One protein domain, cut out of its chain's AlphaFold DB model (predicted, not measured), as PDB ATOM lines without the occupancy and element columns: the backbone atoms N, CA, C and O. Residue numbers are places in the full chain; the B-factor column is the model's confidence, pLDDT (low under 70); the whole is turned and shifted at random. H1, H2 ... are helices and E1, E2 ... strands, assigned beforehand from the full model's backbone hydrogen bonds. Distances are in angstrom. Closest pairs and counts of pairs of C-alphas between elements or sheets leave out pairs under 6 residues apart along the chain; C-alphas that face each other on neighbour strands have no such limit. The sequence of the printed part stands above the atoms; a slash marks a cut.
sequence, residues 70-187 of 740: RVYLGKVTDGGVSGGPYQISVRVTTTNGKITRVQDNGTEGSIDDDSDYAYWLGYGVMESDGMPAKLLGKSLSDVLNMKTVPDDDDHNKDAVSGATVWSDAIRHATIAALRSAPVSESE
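What this domain is: This is residues 70 to 187 of the 740 residues of an uncharacterized protein of Butyricicoccus sp. AM18-35 (UniProt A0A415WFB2). A strongly twisted antiparallel sheet curls round one long helix, H4, which lies at the core. The strands E1, E2 and E3 make most of the sheet, and the short E4 adds to E1 at one end; H2 covers E3, H3 packs on H4, and H1 lies off the sheet near the beginning of H4. The printed part has 118 residues with four named helices and four named strands, in the order E1 E2 E3 H1 H2 H3 H4 E4; the sheet's order is E3 - E2 - E1 - E4. The class is mixed, helices and strands, and H4 on one face of the sheet makes two layers. The whole is compact, with a radius of gyration of the C-alphas of 13.4 A and spans of 42 by 31 by 23 A.

Where its parts are: E1, residues 70 to 78, begins at C-alpha 70 at (-5.927, -42.136, 32.101) and is 25.1 A long. E2, residues 86 to 95, is 28.8 A long, and E3, residues 98 to 104, is 18.0 A. H1 is residues 114 to 120, H2 residues 131 to 135 and H3 residues 140 to 144. H4, residues 164 to 178, is 21.1 A long and begins at C-alpha 164 at (-11.748, -54.022, 7.773). E4, residues 184 to 186, ends at C-alpha 186 at (-6.819, -39.146, 37.673).

How they stand to each other: E1, E2 and E3 form a meander, each strand the antiparallel neighbour of the one before, with hairpins E1 and E2, and E2 and E3. N 74 and O 90 are 2.9 A apart, N 93 and O 101 2.8 A, both within hydrogen-bond range. The edge strand E4 is antiparallel to E1, with N 71 and O 184 at 3.0 A. H4 is on the sheet; its closest C-alphas to E1 are Gly 74 and Ala 177, 3.6 A, and to E2 Val 90 and Ala 173, 6.1 A. H2 is on the sheet over E3, at a height over the sheet of 7.7 A, with the C-alphas of Val 102 and Pro 132 closest, 5.2 A. H3 touches H4, the C-alphas of Leu 140 and Leu 178 being closest, 6.4 A; it only grazes the sheet, with its residues 140 to 143. H1 is not on the sheet; it is close to H4 but not clearly touching, the C-alphas of Tyr 119 and Trp 166 being closest, 7.7 A, at a steep tilt of 56 degrees, the same way. In H1, H2, H3 and H4 every O i to N i+4 pair is within hydrogen-bond range.

The domain as a whole: The C-alphas farthest apart, of Gly 83 and Glu 187, are 42.3 A apart. The printed part has no cut. The link from H3 to H4, residues 145 to 163, is long. The mean pLDDT of the printed part is 84.6; residues 79 to 84, 115 and 122 to 123 are under 70.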
ATOM      1  N   ARG A  70      -7.022 -42.677  32.913       92.88
ATOM      2  CA  ARG A  70      -5.927 -42.136  32.101       92.88
ATOM      3  C   ARG A  70      -6.417 -41.857  30.685       92.88
ATOM      4  O   ARG A  70      -7.156 -42.661  30.122       92.88
ATOM      5  N   VAL A  71      -5.997 -40.738  30.101       91.81
ATOM      6  CA  VAL A  71      -6.316 -40.378  28.709       91.81
ATOM      7  C   VAL A  71      -5.039 -40.373  27.889       91.81
ATOM      8  O   VAL A  71      -4.057 -39.759  28.288       91.81
ATOM      9  N   TYR A  72      -5.070 -41.002  26.722       93.62
ATOM     10  CA  TYR A  72      -3.942 -41.139  25.813       93.62
ATOM     11  C   TYR A  72      -4.308 -40.645  24.423       93.62
ATOM     12  O   TYR A  72      -5.442 -40.814  23.968       93.62
ATOM     13  N   LEU A  73      -3.321 -40.096  23.721       93.06
ATOM     14  CA  LEU A  73      -3.451 -39.743  22.314       93.06
ATOM     15  C   LEU A  73      -2.635 -40.725  21.479       93.06
ATOM     16  O   LEU A  73      -1.449 -40.948  21.738       93.06
ATOM     17  N   GLY A  74      -3.288 -41.320  20.488       92.25
ATOM     18  CA  GLY A  74      -2.672 -42.211  19.515       92.25
ATOM     19  C   GLY A  74      -2.726 -41.597  18.137       92.25
ATOM     20  O   GLY A  74      -3.754 -41.047  17.750       92.25
ATOM     21  N   LYS A  75      -1.626 -41.700  17.396       91.06
ATOM     22  CA  LYS A  75      -1.555 -41.247  16.013       91.06
ATOM     23  C   LYS A  75      -0.708 -42.204  15.191       91.06
ATOM     24  O   LYS A  75       0.410 -42.528  15.589       91.06
ATOM     25  N   VAL A  76      -1.232 -42.645  14.053       89.25
ATOM     26  CA  VAL A  76      -0.535 -43.526  13.107       89.25
ATOM     27  C   VAL A  76      -0.774 -43.062  11.678       89.25
ATOM     28  O   VAL A  76      -1.800 -42.457  11.380       89.25
ATOM     29  N   THR A  77       0.176 -43.359  10.797       84.81
ATOM     30  CA  THR A  77      -0.019 -43.247   9.352       84.81
ATOM     31  C   THR A  77      -0.207 -44.655   8.806       84.81
ATOM     32  O   THR A  77       0.728 -45.452   8.892       84.81
ATOM     33  N   ASP A  78      -1.386 -44.968   8.274       74.81
ATOM     34  CA  ASP A  78      -1.699 -46.303   7.749       74.81
ATOM     35  C   ASP A  78      -1.871 -46.250   6.228       74.81
ATOM     36  O   ASP A  78      -2.572 -45.384   5.721       74.81
ATOM     37  N   GLY A  79      -1.195 -47.147   5.505       61.88
ATOM     38  CA  GLY A  79      -1.208 -47.225   4.041       61.88
ATOM     39  C   GLY A  79      -2.190 -48.245   3.458       61.88
ATOM     40  O   GLY A  79      -2.178 -48.435   2.245       61.88
ATOM     41  N   GLY A  80      -2.981 -48.935   4.290       61.03
ATOM     42  CA  GLY A  80      -3.948 -49.954   3.853       61.03
ATOM     43  C   GLY A  80      -5.271 -49.408   3.299       61.03
ATOM     44  O   GLY A  80      -6.076 -50.177   2.785       61.03
ATOM     45  N   VAL A  81      -5.498 -48.104   3.414       62.53
ATOM     46  CA  VAL A  81      -6.709 -47.348   3.039       62.53
ATOM     47  C   VAL A  81      -6.731 -46.976   1.551       62.53
ATOM     48  O   VAL A  81      -5.703 -46.627   0.963       62.53
ATOM     49  N   SER A  82      -7.909 -47.081   0.922       57.47
ATOM     50  CA  SER A  82      -8.128 -46.605  -0.452       57.47
ATOM     51  C   SER A  82      -7.875 -45.092  -0.493       57.47
ATOM     52  O   SER A  82      -8.209 -44.413   0.458       57.47
ATOM     53  N   GLY A  83      -7.226 -44.558  -1.534       59.06
ATOM     54  CA  GLY A  83      -6.922 -43.114  -1.635       59.06
ATOM     55  C   GLY A  83      -5.529 -42.678  -1.148       59.06
ATOM     56  O   GLY A  83      -5.017 -41.663  -1.620       59.06
ATOM     57  N   GLY A  84      -4.833 -43.484  -0.339       63.47
ATOM     58  CA  GLY A  84      -3.446 -43.235   0.084       63.47
ATOM     59  C   GLY A  84      -3.270 -43.306   1.599       63.47
ATOM     60  O   GLY A  84      -4.224 -43.592   2.305       63.47
ATOM     61  N   PRO A  85      -2.056 -43.083   2.134       72.75
ATOM     62  CA  PRO A  85      -1.837 -43.217   3.563       72.75
ATOM     63  C   PRO A  85      -2.546 -42.108   4.356       72.75
ATOM     64  O   PRO A  85      -2.160 -40.943   4.250       72.75
ATOM     65  N   TYR A  86      -3.525 -42.469   5.188       72.62
ATOM     66  CA  TYR A  86      -4.206 -41.524   6.081       72.62
ATOM     67  C   TYR A  86      -3.469 -41.392   7.413       72.62
ATOM     68  O   TYR A  86      -2.776 -42.314   7.851       72.62
ATOM     69  N   GLN A  87      -3.610 -40.234   8.065       84.31
ATOM     70  CA  GLN A  87      -3.211 -40.047   9.459       84.31
ATOM     71  C   GLN A  87      -4.415 -40.285  10.363       84.31
ATOM     72  O   GLN A  87      -5.296 -39.441  10.460       84.31
ATOM     73  N   ILE A  88      -4.420 -41.410  11.064       87.44
ATOM     74  CA  ILE A  88      -5.489 -41.787  11.981       87.44
ATOM     75  C   ILE A  88      -5.075 -41.344  13.374       87.44
ATOM     76  O   ILE A  88      -4.000 -41.714  13.855       87.44
ATOM     77  N   SER A  89      -5.926 -40.548  14.011       91.06
ATOM     78  CA  SER A  89      -5.714 -40.001  15.346       91.06
ATOM     79  C   SER A  89      -6.885 -40.364  16.255       91.06
ATOM     80  O   SER A  89      -8.029 -40.038  15.959       91.06
ATOM     81  N   VAL A  90      -6.600 -40.995  17.394       94.00
ATOM     82  CA  VAL A  90      -7.612 -41.386  18.386       94.00
ATOM     83  C   VAL A  90      -7.277 -40.840  19.767       94.00
ATOM     84  O   VAL A  90      -6.107 -40.691  20.134       94.00
ATOM     85  N   ARG A  91      -8.318 -40.576  20.554       93.75
ATOM     86  CA  ARG A  91      -8.240 -40.297  21.989       93.75
ATOM     87  C   ARG A  91      -8.788 -41.502  22.742       93.75
ATOM     88  O   ARG A  91      -9.958 -41.845  22.598       93.75
ATOM     89  N   VAL A  92      -7.942 -42.149  23.536       94.75
ATOM     90  CA  VAL A  92      -8.278 -43.374  24.274       94.75
ATOM     91  C   VAL A  92      -8.315 -43.060  25.758       94.75
ATOM     92  O   VAL A  92      -7.334 -42.574  26.308       94.75
ATOM     93  N   THR A  93      -9.434 -43.350  26.411       92.88
ATOM     94  CA  THR A  93      -9.569 -43.271  27.867       92.88
ATOM     95  C   THR A  93      -9.565 -44.677  28.440       92.88
ATOM     96  O   THR A  93     -10.255 -45.560  27.923       92.88
ATOM     97  N   THR A  94      -8.776 -44.891  29.489       93.00
ATOM     98  CA  THR A  94      -8.772 -46.136  30.249       93.00
ATOM     99  C   THR A  94      -9.174 -45.896  31.691       93.00
ATOM    100  O   THR A  94      -8.877 -44.847  32.256       93.00
ATOM    101  N   THR A  95      -9.796 -46.905  32.289       90.62
ATOM    102  CA  THR A  95     -10.076 -46.986  33.720       90.62
ATOM    103  C   THR A  95      -9.520 -48.309  34.231       90.62
ATOM    104  O   THR A  95      -9.818 -49.377  33.690       90.62
ATOM    105  N   ASN A  96      -8.642 -48.250  35.233       90.06
ATOM    106  CA  ASN A  96      -7.890 -49.402  35.742       90.06
ATOM    107  C   ASN A  96      -7.148 -50.175  34.629       90.06
ATOM    108  O   ASN A  96      -7.117 -51.409  34.603       90.06
ATOM    109  N   GLY A  97      -6.588 -49.432  33.666       88.25
ATOM    110  CA  GLY A  97      -5.814 -49.957  32.540       88.25
ATOM    111  C   GLY A  97      -6.632 -50.644  31.436       88.25
ATOM    112  O   GLY A  97      -6.044 -51.207  30.512       88.25
ATOM    113  N   LYS A  98      -7.967 -50.601  31.502       93.19
ATOM    114  CA  LYS A  98      -8.869 -51.105  30.456       93.19
ATOM    115  C   LYS A  98      -9.532 -49.955  29.720       93.19
ATOM    116  O   LYS A  98      -9.901 -48.975  30.352       93.19
ATOM    117  N   ILE A  99      -9.697 -50.079  28.409       93.75
ATOM    118  CA  ILE A  99     -10.347 -49.062  27.578       93.75
ATOM    119  C   ILE A  99     -11.804 -48.891  28.017       93.75
ATOM    120  O   ILE A  99     -12.558 -49.860  28.040       93.75
ATOM    121  N   THR A 100     -12.195 -47.660  28.323       90.69
ATOM    122  CA  THR A 100     -13.585 -47.268  28.608       90.69
ATOM    123  C   THR A 100     -14.143 -46.337  27.540       90.69
ATOM    124  O   THR A 100     -15.345 -46.312  27.313       90.69
ATOM    125  N   ARG A 101     -13.283 -45.614  26.808       90.75
ATOM    126  CA  ARG A 101     -13.725 -44.744  25.713       90.75
ATOM    127  C   ARG A 101     -12.678 -44.627  24.612       90.75
ATOM    128  O   ARG A 101     -11.493 -44.486  24.902       90.75
ATOM    129  N   VAL A 102     -13.117 -44.634  23.355       92.69
ATOM    130  CA  VAL A 102     -12.289 -44.325  22.179       92.69
ATOM    131  C   VAL A 102     -13.034 -43.292  21.348       92.69
ATOM    132  O   VAL A 102     -14.197 -43.497  21.022       92.69
ATOM    133  N   GLN A 103     -12.382 -42.174  21.052       90.62
ATOM    134  CA  GLN A 103     -12.969 -41.051  20.321       90.62
ATOM    135  C   GLN A 103     -12.062 -40.665  19.159       90.62
ATOM    136  O   GLN A 103     -10.843 -40.873  19.229       90.62
ATOM    137  N   ASP A 104     -12.648 -40.082  18.112       89.38
ATOM    138  CA  ASP A 104     -11.851 -39.431  17.079       89.38
ATOM    139  C   ASP A 104     -11.061 -38.263  17.684       89.38
ATOM    140  O   ASP A 104     -11.489 -37.621  18.645       89.38
ATOM    141  N   ASN A 105      -9.878 -38.010  17.136       88.44
ATOM    142  CA  ASN A 105      -9.017 -36.908  17.541       88.44
ATOM    143  C   ASN A 105      -8.548 -36.082  16.330       88.44
ATOM    144  O   ASN A 105      -7.364 -35.731  16.224       88.44
ATOM    145  N   GLY A 106      -9.484 -35.780  15.426       79.88
ATOM    146  CA  GLY A 106      -9.267 -34.955  14.239       79.88
ATOM    147  C   GLY A 106      -8.953 -35.749  12.973       79.88
ATOM    148  O   GLY A 106      -8.396 -35.174  12.042       79.88
ATOM    149  N   THR A 107      -9.268 -37.048  12.933       84.31
ATOM    150  CA  THR A 107      -9.163 -37.841  11.700       84.31
ATOM    151  C   THR A 107     -10.282 -37.460  10.746       84.31
ATOM    152  O   THR A 107     -10.005 -37.225   9.576       84.31
ATOM    153  N   GLU A 108     -11.518 -37.332  11.241       80.56
ATOM    154  CA  GLU A 108     -12.705 -37.081  10.412       80.56
ATOM    155  C   GLU A 108     -12.554 -35.816   9.564       80.56
ATOM    156  O   GLU A 108     -12.700 -35.852   8.347       80.56
ATOM    157  N   GLY A 109     -12.146 -34.713  10.197       71.06
ATOM    158  CA  GLY A 109     -11.923 -33.433   9.519       71.06
ATOM    159  C   GLY A 109     -10.716 -33.401   8.574       71.06
ATOM    160  O   GLY A 109     -10.459 -32.361   7.977       71.06
ATOM    161  N   SER A 110      -9.958 -34.496   8.463       72.38
ATOM    162  CA  SER A 110      -8.836 -34.642   7.524       72.38
ATOM    163  C   SER A 110      -9.147 -35.556   6.331       72.38
ATOM    164  O   SER A 110      -8.273 -35.777   5.492       72.38
ATOM    165  N   ILE A 111     -10.366 -36.109   6.264       75.56
ATOM    166  CA  ILE A 111     -10.818 -36.963   5.163       75.56
ATOM    167  C   ILE A 111     -11.419 -36.075   4.068       75.56
ATOM    168  O   ILE A 111     -12.518 -35.551   4.222       75.56
ATOM    169  N   ASP A 112     -10.704 -35.943   2.950       71.06
ATOM    170  CA  ASP A 112     -11.114 -35.110   1.806       71.06
ATOM    171  C   ASP A 112     -11.780 -35.913   0.662       71.06
ATOM    172  O   ASP A 112     -12.199 -35.328  -0.339       71.06
ATOM    173  N   ASP A 113     -11.862 -37.248   0.771       75.75
ATOM    174  CA  ASP A 113     -12.455 -38.139  -0.242       75.75
ATOM    175  C   ASP A 113     -13.845 -38.647   0.189       75.75
ATOM    176  O   ASP A 113     -14.004 -39.243   1.258       75.75
ATOM    177  N   ASP A 114     -14.854 -38.449  -0.669       70.75
ATOM    178  CA  ASP A 114     -16.254 -38.827  -0.414       70.75
ATOM    179  C   ASP A 114     -16.438 -40.334  -0.136       70.75
ATOM    180  O   ASP A 114     -17.316 -40.725   0.637       70.75
ATOM    181  N   SER A 115     -15.632 -41.203  -0.762       69.88
ATOM    182  CA  SER A 115     -15.703 -42.651  -0.547       69.88
ATOM    183  C   SER A 115     -15.163 -43.031   0.825       69.88
ATOM    184  O   SER A 115     -15.715 -43.925   1.462       69.88
ATOM    185  N   ASP A 116     -14.098 -42.379   1.280       71.31
ATOM    186  CA  ASP A 116     -13.496 -42.628   2.591       71.31
ATOM    187  C   ASP A 116     -14.320 -42.035   3.730       71.31
ATOM    188  O   ASP A 116     -14.509 -42.680   4.766       71.31
ATOM    189  N   TYR A 117     -14.936 -40.878   3.489       72.81
ATOM    190  CA  TYR A 117     -15.922 -40.288   4.390       72.81
ATOM    191  C   TYR A 117     -17.128 -41.228   4.587       72.81
ATOM    192  O   TYR A 117     -17.625 -41.398   5.704       72.81
ATOM    193  N   ALA A 118     -17.549 -41.935   3.529       72.44
ATOM    194  CA  ALA A 118     -18.596 -42.954   3.603       72.44
ATOM    195  C   ALA A 118     -18.191 -44.215   4.394       72.44
ATOM    196  O   ALA A 118     -19.070 -44.892   4.920       72.44
ATOM    197  N   TYR A 119     -16.903 -44.546   4.534       74.12
ATOM    198  CA  TYR A 119     -16.467 -45.622   5.439       74.12
ATOM    199  C   TYR A 119     -16.402 -45.168   6.895       74.12
ATOM    200  O   TYR A 119     -16.762 -45.934   7.791       74.12
ATOM    201  N   TRP A 120     -15.987 -43.922   7.126       76.44
ATOM    202  CA  TRP A 120     -15.917 -43.341   8.462       76.44
ATOM    203  C   TRP A 120     -17.308 -43.171   9.094       76.44
ATOM    204  O   TRP A 120     -17.533 -43.672  10.196       76.44
ATOM    205  N   LEU A 121     -18.256 -42.555   8.369       70.44
ATOM    206  CA  LEU A 121     -19.635 -42.328   8.832       70.44
ATOM    207  C   LEU A 121     -20.638 -43.369   8.318       70.44
ATOM    208  O   LEU A 121     -21.463 -43.866   9.070       70.44
ATOM    209  N   GLY A 122     -20.584 -43.748   7.039       64.81
ATOM    210  CA  GLY A 122     -21.602 -44.623   6.434       64.81
ATOM    211  C   GLY A 122     -21.560 -46.086   6.897       64.81
ATOM    212  O   GLY A 122     -22.596 -46.749   6.883       64.81
ATOM    213  N   TYR A 123     -20.399 -46.585   7.338       69.38
ATOM    214  CA  TYR A 123     -20.260 -47.886   8.014       69.38
ATOM    215  C   TYR A 123     -20.114 -47.758   9.540       69.38
ATOM    216  O   TYR A 123     -19.860 -48.763  10.206       69.38
ATOM    217  N   GLY A 124     -20.241 -46.545  10.089       79.69
ATOM    218  CA  GLY A 124     -20.235 -46.297  11.530       79.69
ATOM    219  C   GLY A 124     -18.974 -46.776  12.258       79.69
ATOM    220  O   GLY A 124     -19.038 -47.188  13.413       79.69
ATOM    221  N   VAL A 125     -17.801 -46.766  11.614       85.88
ATOM    222  CA  VAL A 125     -16.580 -47.356  12.199       85.88
ATOM    223  C   VAL A 125     -16.176 -46.699  13.519       85.88
ATOM    224  O   VAL A 125     -15.678 -47.389  14.412       85.88
ATOM    225  N   MET A 126     -16.383 -45.391  13.643       86.75
ATOM    226  CA  MET A 126     -16.158 -44.631  14.875       86.75
ATOM    227  C   MET A 126     -17.453 -44.300  15.626       86.75
ATOM    228  O   MET A 126     -17.411 -43.570  16.616       86.75
ATOM    229  N   GLU A 127     -18.589 -44.856  15.198       82.81
ATOM    230  CA  GLU A 127     -19.862 -44.736  15.905       82.81
ATOM    231  C   GLU A 127     -19.967 -45.738  17.067       82.81
ATOM    232  O   GLU A 127     -19.070 -46.548  17.329       82.81
ATOM    233  N   SER A 128     -21.073 -45.650  17.811       72.62
ATOM    234  CA  SER A 128     -21.269 -46.363  19.078       72.62
ATOM    235  C   SER A 128     -21.213 -47.890  18.976       72.62
ATOM    236  O   SER A 128     -20.820 -48.524  19.948       72.62
ATOM    237  N   ASP A 129     -21.544 -48.489  17.830       83.19
ATOM    238  CA  ASP A 129     -21.502 -49.936  17.568       83.19
ATOM    239  C   ASP A 129     -20.246 -50.384  16.788       83.19
ATOM    240  O   ASP A 129     -20.039 -51.581  16.549       83.19
ATOM    241  N   GLY A 130     -19.379 -49.431  16.432       90.44
ATOM    242  CA  GLY A 130     -18.161 -49.637  15.660       90.44
ATOM    243  C   GLY A 130     -16.957 -50.118  16.479       90.44
ATOM    244  O   GLY A 130     -17.044 -50.937  17.402       90.44
ATOM    245  N   MET A 131     -15.775 -49.609  16.129       93.12
ATOM    246  CA  MET A 131     -14.529 -49.897  16.844       93.12
ATOM    247  C   MET A 131     -14.545 -49.469  18.318       93.12
ATOM    248  O   MET A 131     -14.006 -50.234  19.122       93.12
ATOM    249  N   PRO A 132     -15.162 -48.339  18.725       92.44
ATOM    250  CA  PRO A 132     -15.295 -47.994  20.139       92.44
ATOM    251  C   PRO A 132     -15.940 -49.108  20.981       92.44
ATOM    252  O   PRO A 132     -15.354 -49.511  21.987       92.44
ATOM    253  N   ALA A 133     -17.061 -49.694  20.536       90.25
ATOM    254  CA  ALA A 133     -17.693 -50.828  21.224       90.25
ATOM    255  C   ALA A 133     -16.801 -52.071  21.252       90.25
ATOM    256  O   ALA A 133     -16.695 -52.751  22.272       90.25
ATOM    257  N   LYS A 134     -16.131 -52.379  20.137       92.69
ATOM    258  CA  LYS A 134     -15.254 -53.557  20.039       92.69
ATOM    259  C   LYS A 134     -14.001 -53.430  20.899       92.69
ATOM    260  O   LYS A 134     -13.457 -54.453  21.301       92.69
ATOM    261  N   LEU A 135     -13.528 -52.215  21.164       94.69
ATOM    262  CA  LEU A 135     -12.361 -51.940  22.006       94.69
ATOM    263  C   LEU A 135     -12.711 -51.829  23.495       94.69
ATOM    264  O   LEU A 135     -11.819 -51.957  24.333       94.69
ATOM    265  N   LEU A 136     -13.986 -51.637  23.830       92.50
ATOM    266  CA  LEU A 136     -14.455 -51.470  25.201       92.50
ATOM    267  C   LEU A 136     -14.047 -52.651  26.101       92.50
ATOM    268  O   LEU A 136     -14.157 -53.824  25.741       92.50
ATOM    269  N   GLY A 137     -13.528 -52.338  27.288       91.69
ATOM    270  CA  GLY A 137     -13.083 -53.297  28.299       91.69
ATOM    271  C   GLY A 137     -11.749 -53.998  28.010       91.69
ATOM    272  O   GLY A 137     -11.272 -54.753  28.864       91.69
ATOM    273  N   LYS A 138     -11.122 -53.764  26.849       94.62
ATOM    274  CA  LYS A 138      -9.854 -54.398  26.458       94.62
ATOM    275  C   LYS A 138      -8.643 -53.695  27.076       94.62
ATOM    276  O   LYS A 138      -8.611 -52.475  27.216       94.62
ATOM    277  N   SER A 139      -7.620 -54.471  27.421       93.94
ATOM    278  CA  SER A 139      -6.272 -53.984  27.742       93.94
ATOM    279  C   SER A 139      -5.393 -53.919  26.486       93.94
ATOM    280  O   SER A 139      -5.750 -54.485  25.452       93.94
ATOM    281  N   LEU A 140      -4.191 -53.328  26.570       92.38
ATOM    282  CA  LEU A 140      -3.223 -53.369  25.460       92.38
ATOM    283  C   LEU A 140      -2.954 -54.807  24.982       92.38
ATOM    284  O   LEU A 140      -2.873 -55.054  23.780       92.38
ATOM    285  N   SER A 141      -2.865 -55.763  25.912       90.25
ATOM    286  CA  SER A 141      -2.686 -57.182  25.584       90.25
ATOM    287  C   SER A 141      -3.837 -57.725  24.736       90.25
ATOM    288  O   SER A 141      -3.620 -58.501  23.809       90.25
ATOM    289  N   ASP A 142      -5.069 -57.335  25.050       94.06
ATOM    290  CA  ASP A 142      -6.250 -57.792  24.321       94.06
ATOM    291  C   ASP A 142      -6.308 -57.156  22.929       94.06
ATOM    292  O   ASP A 142      -6.585 -57.853  21.956       94.06
ATOM    293  N   VAL A 143      -5.982 -55.862  22.818       93.88
ATOM    294  CA  VAL A 143      -5.948 -55.130  21.539       93.88
ATOM    295  C   VAL A 143      -4.861 -55.675  20.607       93.88
ATOM    296  O   VAL A 143      -5.091 -55.821  19.408       93.88
ATOM    297  N   LEU A 144      -3.693 -56.048  21.140       90.25
ATOM    298  CA  LEU A 144      -2.630 -56.705  20.366       90.25
ATOM    299  C   LEU A 144      -3.063 -58.068  19.800       90.25
ATOM    300  O   LEU A 144      -2.558 -58.476  18.756       90.25
ATOM    301  N   ASN A 145      -3.997 -58.755  20.463       90.06
ATOM    302  CA  ASN A 145      -4.519 -60.057  20.046       90.06
ATOM    303  C   ASN A 145      -5.780 -59.972  19.168       90.06
ATOM    304  O   ASN A 145      -6.266 -61.014  18.716       90.06
ATOM    305  N   MET A 146      -6.317 -58.770  18.930       91.88
ATOM    306  CA  MET A 146      -7.464 -58.582  18.042       91.88
ATOM    307  C   MET A 146      -7.118 -58.974  16.607       91.88
ATOM    308  O   MET A 146      -6.024 -58.717  16.105       91.88
ATOM    309  N   LYS A 147      -8.088 -59.585  15.935       88.75
ATOM    310  CA  LYS A 147      -7.991 -60.065  14.563       88.75
ATOM    311  C   LYS A 147      -8.738 -59.132  13.622       88.75
ATOM    312  O   LYS A 147      -9.910 -59.360  13.328       88.75
ATOM    313  N   THR A 148      -8.032 -58.111  13.153       85.00
ATOM    314  CA  THR A 148      -8.496 -57.119  12.174       85.00
ATOM    315  C   THR A 148      -7.660 -57.226  10.901       85.00
ATOM    316  O   THR A 148      -6.901 -56.325  10.580       85.00
ATOM    317  N   VAL A 149      -7.709 -58.367  10.209       79.31
ATOM    318  CA  VAL A 149      -6.905 -58.571   8.991       79.31
ATOM    319  C   VAL A 149      -7.623 -57.919   7.802       79.31
ATOM    320  O   VAL A 149      -8.742 -58.339   7.490       79.31
ATOM    321  N   PRO A 150      -7.036 -56.902   7.145       76.75
ATOM    322  CA  PRO A 150      -7.623 -56.334   5.935       76.75
ATOM    323  C   PRO A 150      -7.766 -57.395   4.833       76.75
ATOM    324  O   PRO A 150      -6.894 -58.252   4.693       76.75
ATOM    325  N   ASP A 151      -8.860 -57.331   4.069       71.62
ATOM    326  CA  ASP A 151      -9.161 -58.194   2.911       71.62
ATOM    327  C   ASP A 151      -9.181 -59.722   3.160       71.62
ATOM    328  O   ASP A 151      -9.074 -60.512   2.220       71.62
ATOM    329  N   ASP A 152      -9.339 -60.159   4.414       77.31
ATOM    330  CA  ASP A 152      -9.400 -61.577   4.796       77.31
ATOM    331  C   ASP A 152     -10.547 -61.837   5.787       77.31
ATOM    332  O   ASP A 152     -10.346 -61.939   7.002       77.31
ATOM    333  N   ASP A 153     -11.770 -61.927   5.256       72.12
ATOM    334  CA  ASP A 153     -13.006 -62.102   6.037       72.12
ATOM    335  C   ASP A 153     -12.976 -63.346   6.942       72.12
ATOM    336  O   ASP A 153     -13.479 -63.317   8.066       72.12
ATOM    337  N   ASP A 154     -12.325 -64.430   6.506       76.88
ATOM    338  CA  ASP A 154     -12.214 -65.676   7.279       76.88
ATOM    339  C   ASP A 154     -11.357 -65.504   8.548       76.88
ATOM    340  O   ASP A 154     -11.518 -66.230   9.542       76.88
ATOM    341  N   HIS A 155     -10.449 -64.525   8.538       76.62
ATOM    342  CA  HIS A 155      -9.530 -64.235   9.634       76.62
ATOM    343  C   HIS A 155      -9.833 -62.914  10.345       76.62
ATOM    344  O   HIS A 155      -9.169 -62.618  11.341       76.62
ATOM    345  N   ASN A 156     -10.851 -62.170   9.914       81.88
ATOM    346  CA  ASN A 156     -11.233 -60.892  10.493       81.88
ATOM    347  C   ASN A 156     -12.463 -61.011  11.410       81.88
ATOM    348  O   ASN A 156     -13.610 -60.952  10.978       81.88
ATOM    349  N   LYS A 157     -12.212 -61.202  12.711       86.81
ATOM    350  CA  LYS A 157     -13.267 -61.415  13.723       86.81
ATOM    351  C   LYS A 157     -13.580 -60.176  14.549       86.81
ATOM    352  O   LYS A 157     -14.657 -60.094  15.133       86.81
ATOM    353  N   ASP A 158     -12.633 -59.249  14.621       89.19
ATOM    354  CA  ASP A 158     -12.684 -58.103  15.521       89.19
ATOM    355  C   ASP A 158     -12.833 -56.769  14.773       89.19
ATOM    356  O   ASP A 158     -12.850 -55.730  15.424       89.19
ATOM    357  N   ALA A 159     -12.959 -56.759  13.439       88.62
ATOM    358  CA  ALA A 159     -13.274 -55.542  12.685       88.62
ATOM    359  C   ALA A 159     -14.778 -55.262  12.600       88.62
ATOM    360  O   ALA A 159     -15.630 -56.112  12.889       88.62
ATOM    361  N   VAL A 160     -15.098 -54.043  12.173       87.88
ATOM    362  CA  VAL A 160     -16.415 -53.654  11.666       87.88
ATOM    363  C   VAL A 160     -16.589 -54.223  10.253       87.88
ATOM    364  O   VAL A 160     -15.701 -54.111   9.404       87.88
ATOM    365  N   SER A 161     -17.730 -54.872  10.012       84.06
ATOM    366  CA  SER A 161     -18.039 -55.506   8.725       84.06
ATOM    367  C   SER A 161     -18.064 -54.466   7.603       84.06
ATOM    368  O   SER A 161     -18.722 -53.441   7.736       84.06
ATOM    369  N   GLY A 162     -17.374 -54.735   6.492       79.50
ATOM    370  CA  GLY A 162     -17.270 -53.803   5.359       79.50
ATOM    371  C   GLY A 162     -16.229 -52.689   5.524       79.50
ATOM    372  O   GLY A 162     -15.966 -51.977   4.562       79.50
ATOM    373  N   ALA A 163     -15.585 -52.572   6.693       82.81
ATOM    374  CA  ALA A 163     -14.581 -51.545   6.969       82.81
ATOM    375  C   ALA A 163     -13.353 -52.115   7.707       82.81
ATOM    376  O   ALA A 163     -12.884 -51.601   8.729       82.81
ATOM    377  N   THR A 164     -12.834 -53.225   7.181       85.25
ATOM    378  CA  THR A 164     -11.748 -54.022   7.773       85.25
ATOM    379  C   THR A 164     -10.427 -53.263   7.862       85.25
ATOM    380  O   THR A 164      -9.742 -53.349   8.880       85.25
ATOM    381  N   VAL A 165     -10.115 -52.467   6.841       84.38
ATOM    382  CA  VAL A 165      -8.938 -51.594   6.801       84.38
ATOM    383  C   VAL A 165      -9.007 -50.510   7.881       84.38
ATOM    384  O   VAL A 165      -8.090 -50.381   8.688       84.38
ATOM    385  N   TRP A 166     -10.104 -49.745   7.925       86.31
ATOM    386  CA  TRP A 166     -10.290 -48.666   8.900       86.31
ATOM    387  C   TRP A 166     -10.283 -49.191  10.339       86.31
ATOM    388  O   TRP A 166      -9.689 -48.583  11.228       86.31
ATOM    389  N   SER A 167     -10.863 -50.375  10.551       89.12
ATOM    390  CA  SER A 167     -10.814 -51.074  11.836       89.12
ATOM    391  C   SER A 167      -9.381 -51.401  12.272       89.12
ATOM    392  O   SER A 167      -9.029 -51.200  13.436       89.12
ATOM    393  N   ASP A 168      -8.537 -51.881  11.350       88.25
ATOM    394  CA  ASP A 168      -7.131 -52.178  11.642       88.25
ATOM    395  C   ASP A 168      -6.324 -50.905  11.937       88.25
ATOM    396  O   ASP A 168      -5.553 -50.862  12.897       88.25
ATOM    397  N   ALA A 169      -6.578 -49.832  11.186       89.06
ATOM    398  CA  ALA A 169      -5.938 -48.541  11.398       89.06
ATOM    399  C   ALA A 169      -6.278 -47.943  12.778       89.06
ATOM    400  O   ALA A 169      -5.386 -47.499  13.504       89.06
ATOM    401  N   ILE A 170      -7.547 -47.998  13.203       91.12
ATOM    402  CA  ILE A 170      -7.976 -47.555  14.542       91.12
ATOM    403  C   ILE A 170      -7.380 -48.438  15.637       91.12
ATOM    404  O   ILE A 170      -6.957 -47.929  16.679       91.12
ATOM    405  N   ARG A 171      -7.281 -49.754  15.411       92.75
ATOM    406  CA  ARG A 171      -6.580 -50.664  16.328       92.75
ATOM    407  C   ARG A 171      -5.113 -50.250  16.485       92.75
ATOM    408  O   ARG A 171      -4.633 -50.152  17.614       92.75
ATOM    409  N   HIS A 172      -4.407 -49.960  15.392       90.88
ATOM    410  CA  HIS A 172      -3.026 -49.472  15.434       90.88
ATOM    411  C   HIS A 172      -2.900 -48.119  16.141       90.88
ATOM    412  O   HIS A 172      -2.014 -47.958  16.984       90.88
ATOM    413  N   ALA A 173      -3.802 -47.176  15.866       93.25
ATOM    414  CA  ALA A 173      -3.852 -45.886  16.550       93.25
ATOM    415  C   ALA A 173      -4.076 -46.065  18.062       93.25
ATOM    416  O   ALA A 173      -3.399 -45.437  18.872       93.25
ATOM    417  N   THR A 174      -4.949 -46.996  18.450       94.94
ATOM    418  CA  THR A 174      -5.225 -47.344  19.851       94.94
ATOM    419  C   THR A 174      -4.006 -47.968  20.532       94.94
ATOM    420  O   THR A 174      -3.679 -47.602  21.657       94.94
ATOM    421  N   ILE A 175      -3.280 -48.862  19.850       92.75
ATOM    422  CA  ILE A 175      -2.009 -49.416  20.350       92.75
ATOM    423  C   ILE A 175      -0.982 -48.300  20.553       92.75
ATOM    424  O   ILE A 175      -0.294 -48.283  21.572       92.75
ATOM    425  N   ALA A 176      -0.877 -47.365  19.605       92.56
ATOM    426  CA  ALA A 176       0.010 -46.214  19.734       92.56
ATOM    427  C   ALA A 176      -0.380 -45.330  20.931       92.56
ATOM    428  O   ALA A 176       0.505 -44.908  21.670       92.56
ATOM    429  N   ALA A 177      -1.682 -45.120  21.163       94.31
ATOM    430  CA  ALA A 177      -2.194 -44.382  22.317       94.31
ATOM    431  C   ALA A 177      -1.813 -45.066  23.637       94.31
ATOM    432  O   ALA A 177      -1.168 -44.472  24.485       94.31
ATOM    433  N   LEU A 178      -2.137 -46.348  23.801       92.81
ATOM    434  CA  LEU A 178      -1.870 -47.079  25.046       92.81
ATOM    435  C   LEU A 178      -0.374 -47.248  25.364       92.81
ATOM    436  O   LEU A 178      -0.020 -47.662  26.468       92.81
ATOM    437  N   ARG A 179       0.502 -46.965  24.395       90.12
ATOM    438  CA  ARG A 179       1.961 -46.958  24.557       90.12
ATOM    439  C   ARG A 179       2.544 -45.555  24.735       90.12
ATOM    440  O   ARG A 179       3.746 -45.446  24.971       90.12
ATOM    441  N   SER A 180       1.744 -44.500  24.596       90.25
ATOM    442  CA  SER A 180       2.180 -43.124  24.816       90.25
ATOM    443  C   SER A 180       2.058 -42.732  26.291       90.25
ATOM    444  O   SER A 180       1.460 -43.441  27.106       90.25
ATOM    445  N   ALA A 181       2.678 -41.610  26.659       89.50
ATOM    446  CA  ALA A 181       2.431 -41.011  27.961       89.50
ATOM    447  C   ALA A 181       0.984 -40.483  28.004       89.50
ATOM    448  O   ALA A 181       0.524 -39.914  27.008       89.50
ATOM    449  N   PRO A 182       0.264 -40.658  29.123       90.50
ATOM    450  CA  PRO A 182      -1.068 -40.094  29.253       90.50
ATOM    451  C   PRO A 182      -1.002 -38.561  29.202       90.50
ATOM    452  O   PRO A 182      -0.101 -37.941  29.763       90.50
ATOM    453  N   VAL A 183      -1.979 -37.955  28.535       87.19
ATOM    454  CA  VAL A 183      -2.187 -36.498  28.503       87.19
ATOM    455  C   VAL A 183      -3.066 -36.014  29.658       87.19
ATOM    456  O   VAL A 183      -3.175 -34.817  29.895       87.19
ATOM    457  N   SER A 184      -3.708 -36.937  30.378       87.00
ATOM    458  CA  SER A 184      -4.474 -36.653  31.591       87.00
ATOM    459  C   SER A 184      -4.450 -37.859  32.525       87.00
ATOM    460  O   SER A 184      -4.563 -39.006  32.073       87.00
ATOM    461  N   GLU A 185      -4.309 -37.588  33.822       90.81
ATOM    462  CA  GLU A 185      -4.246 -38.587  34.882       90.81
ATOM    463  C   GLU A 185      -5.185 -38.246  36.041       90.81
ATOM    464  O   GLU A 185      -5.171 -37.128  36.546       90.81
ATOM    465  N   SER A 186      -5.967 -39.231  36.486       90.81
ATOM    466  CA  SER A 186      -6.819 -39.146  37.673       90.81
ATOM    467  C   SER A 186      -6.825 -40.461  38.444       90.81
ATOM    468  O   SER A 186      -6.838 -41.542  37.863       90.81
ATOM    469  N   GLU A 187      -6.867 -40.398  39.769       92.12
ATOM    470  CA  GLU A 187      -6.997 -41.597  40.604       92.12
ATOM    471  C   GLU A 187      -8.433 -42.149  40.639       92.12
ATOM    472  O   GLU A 187      -8.667 -43.215  41.207       92.12
TER     473      GLU A 187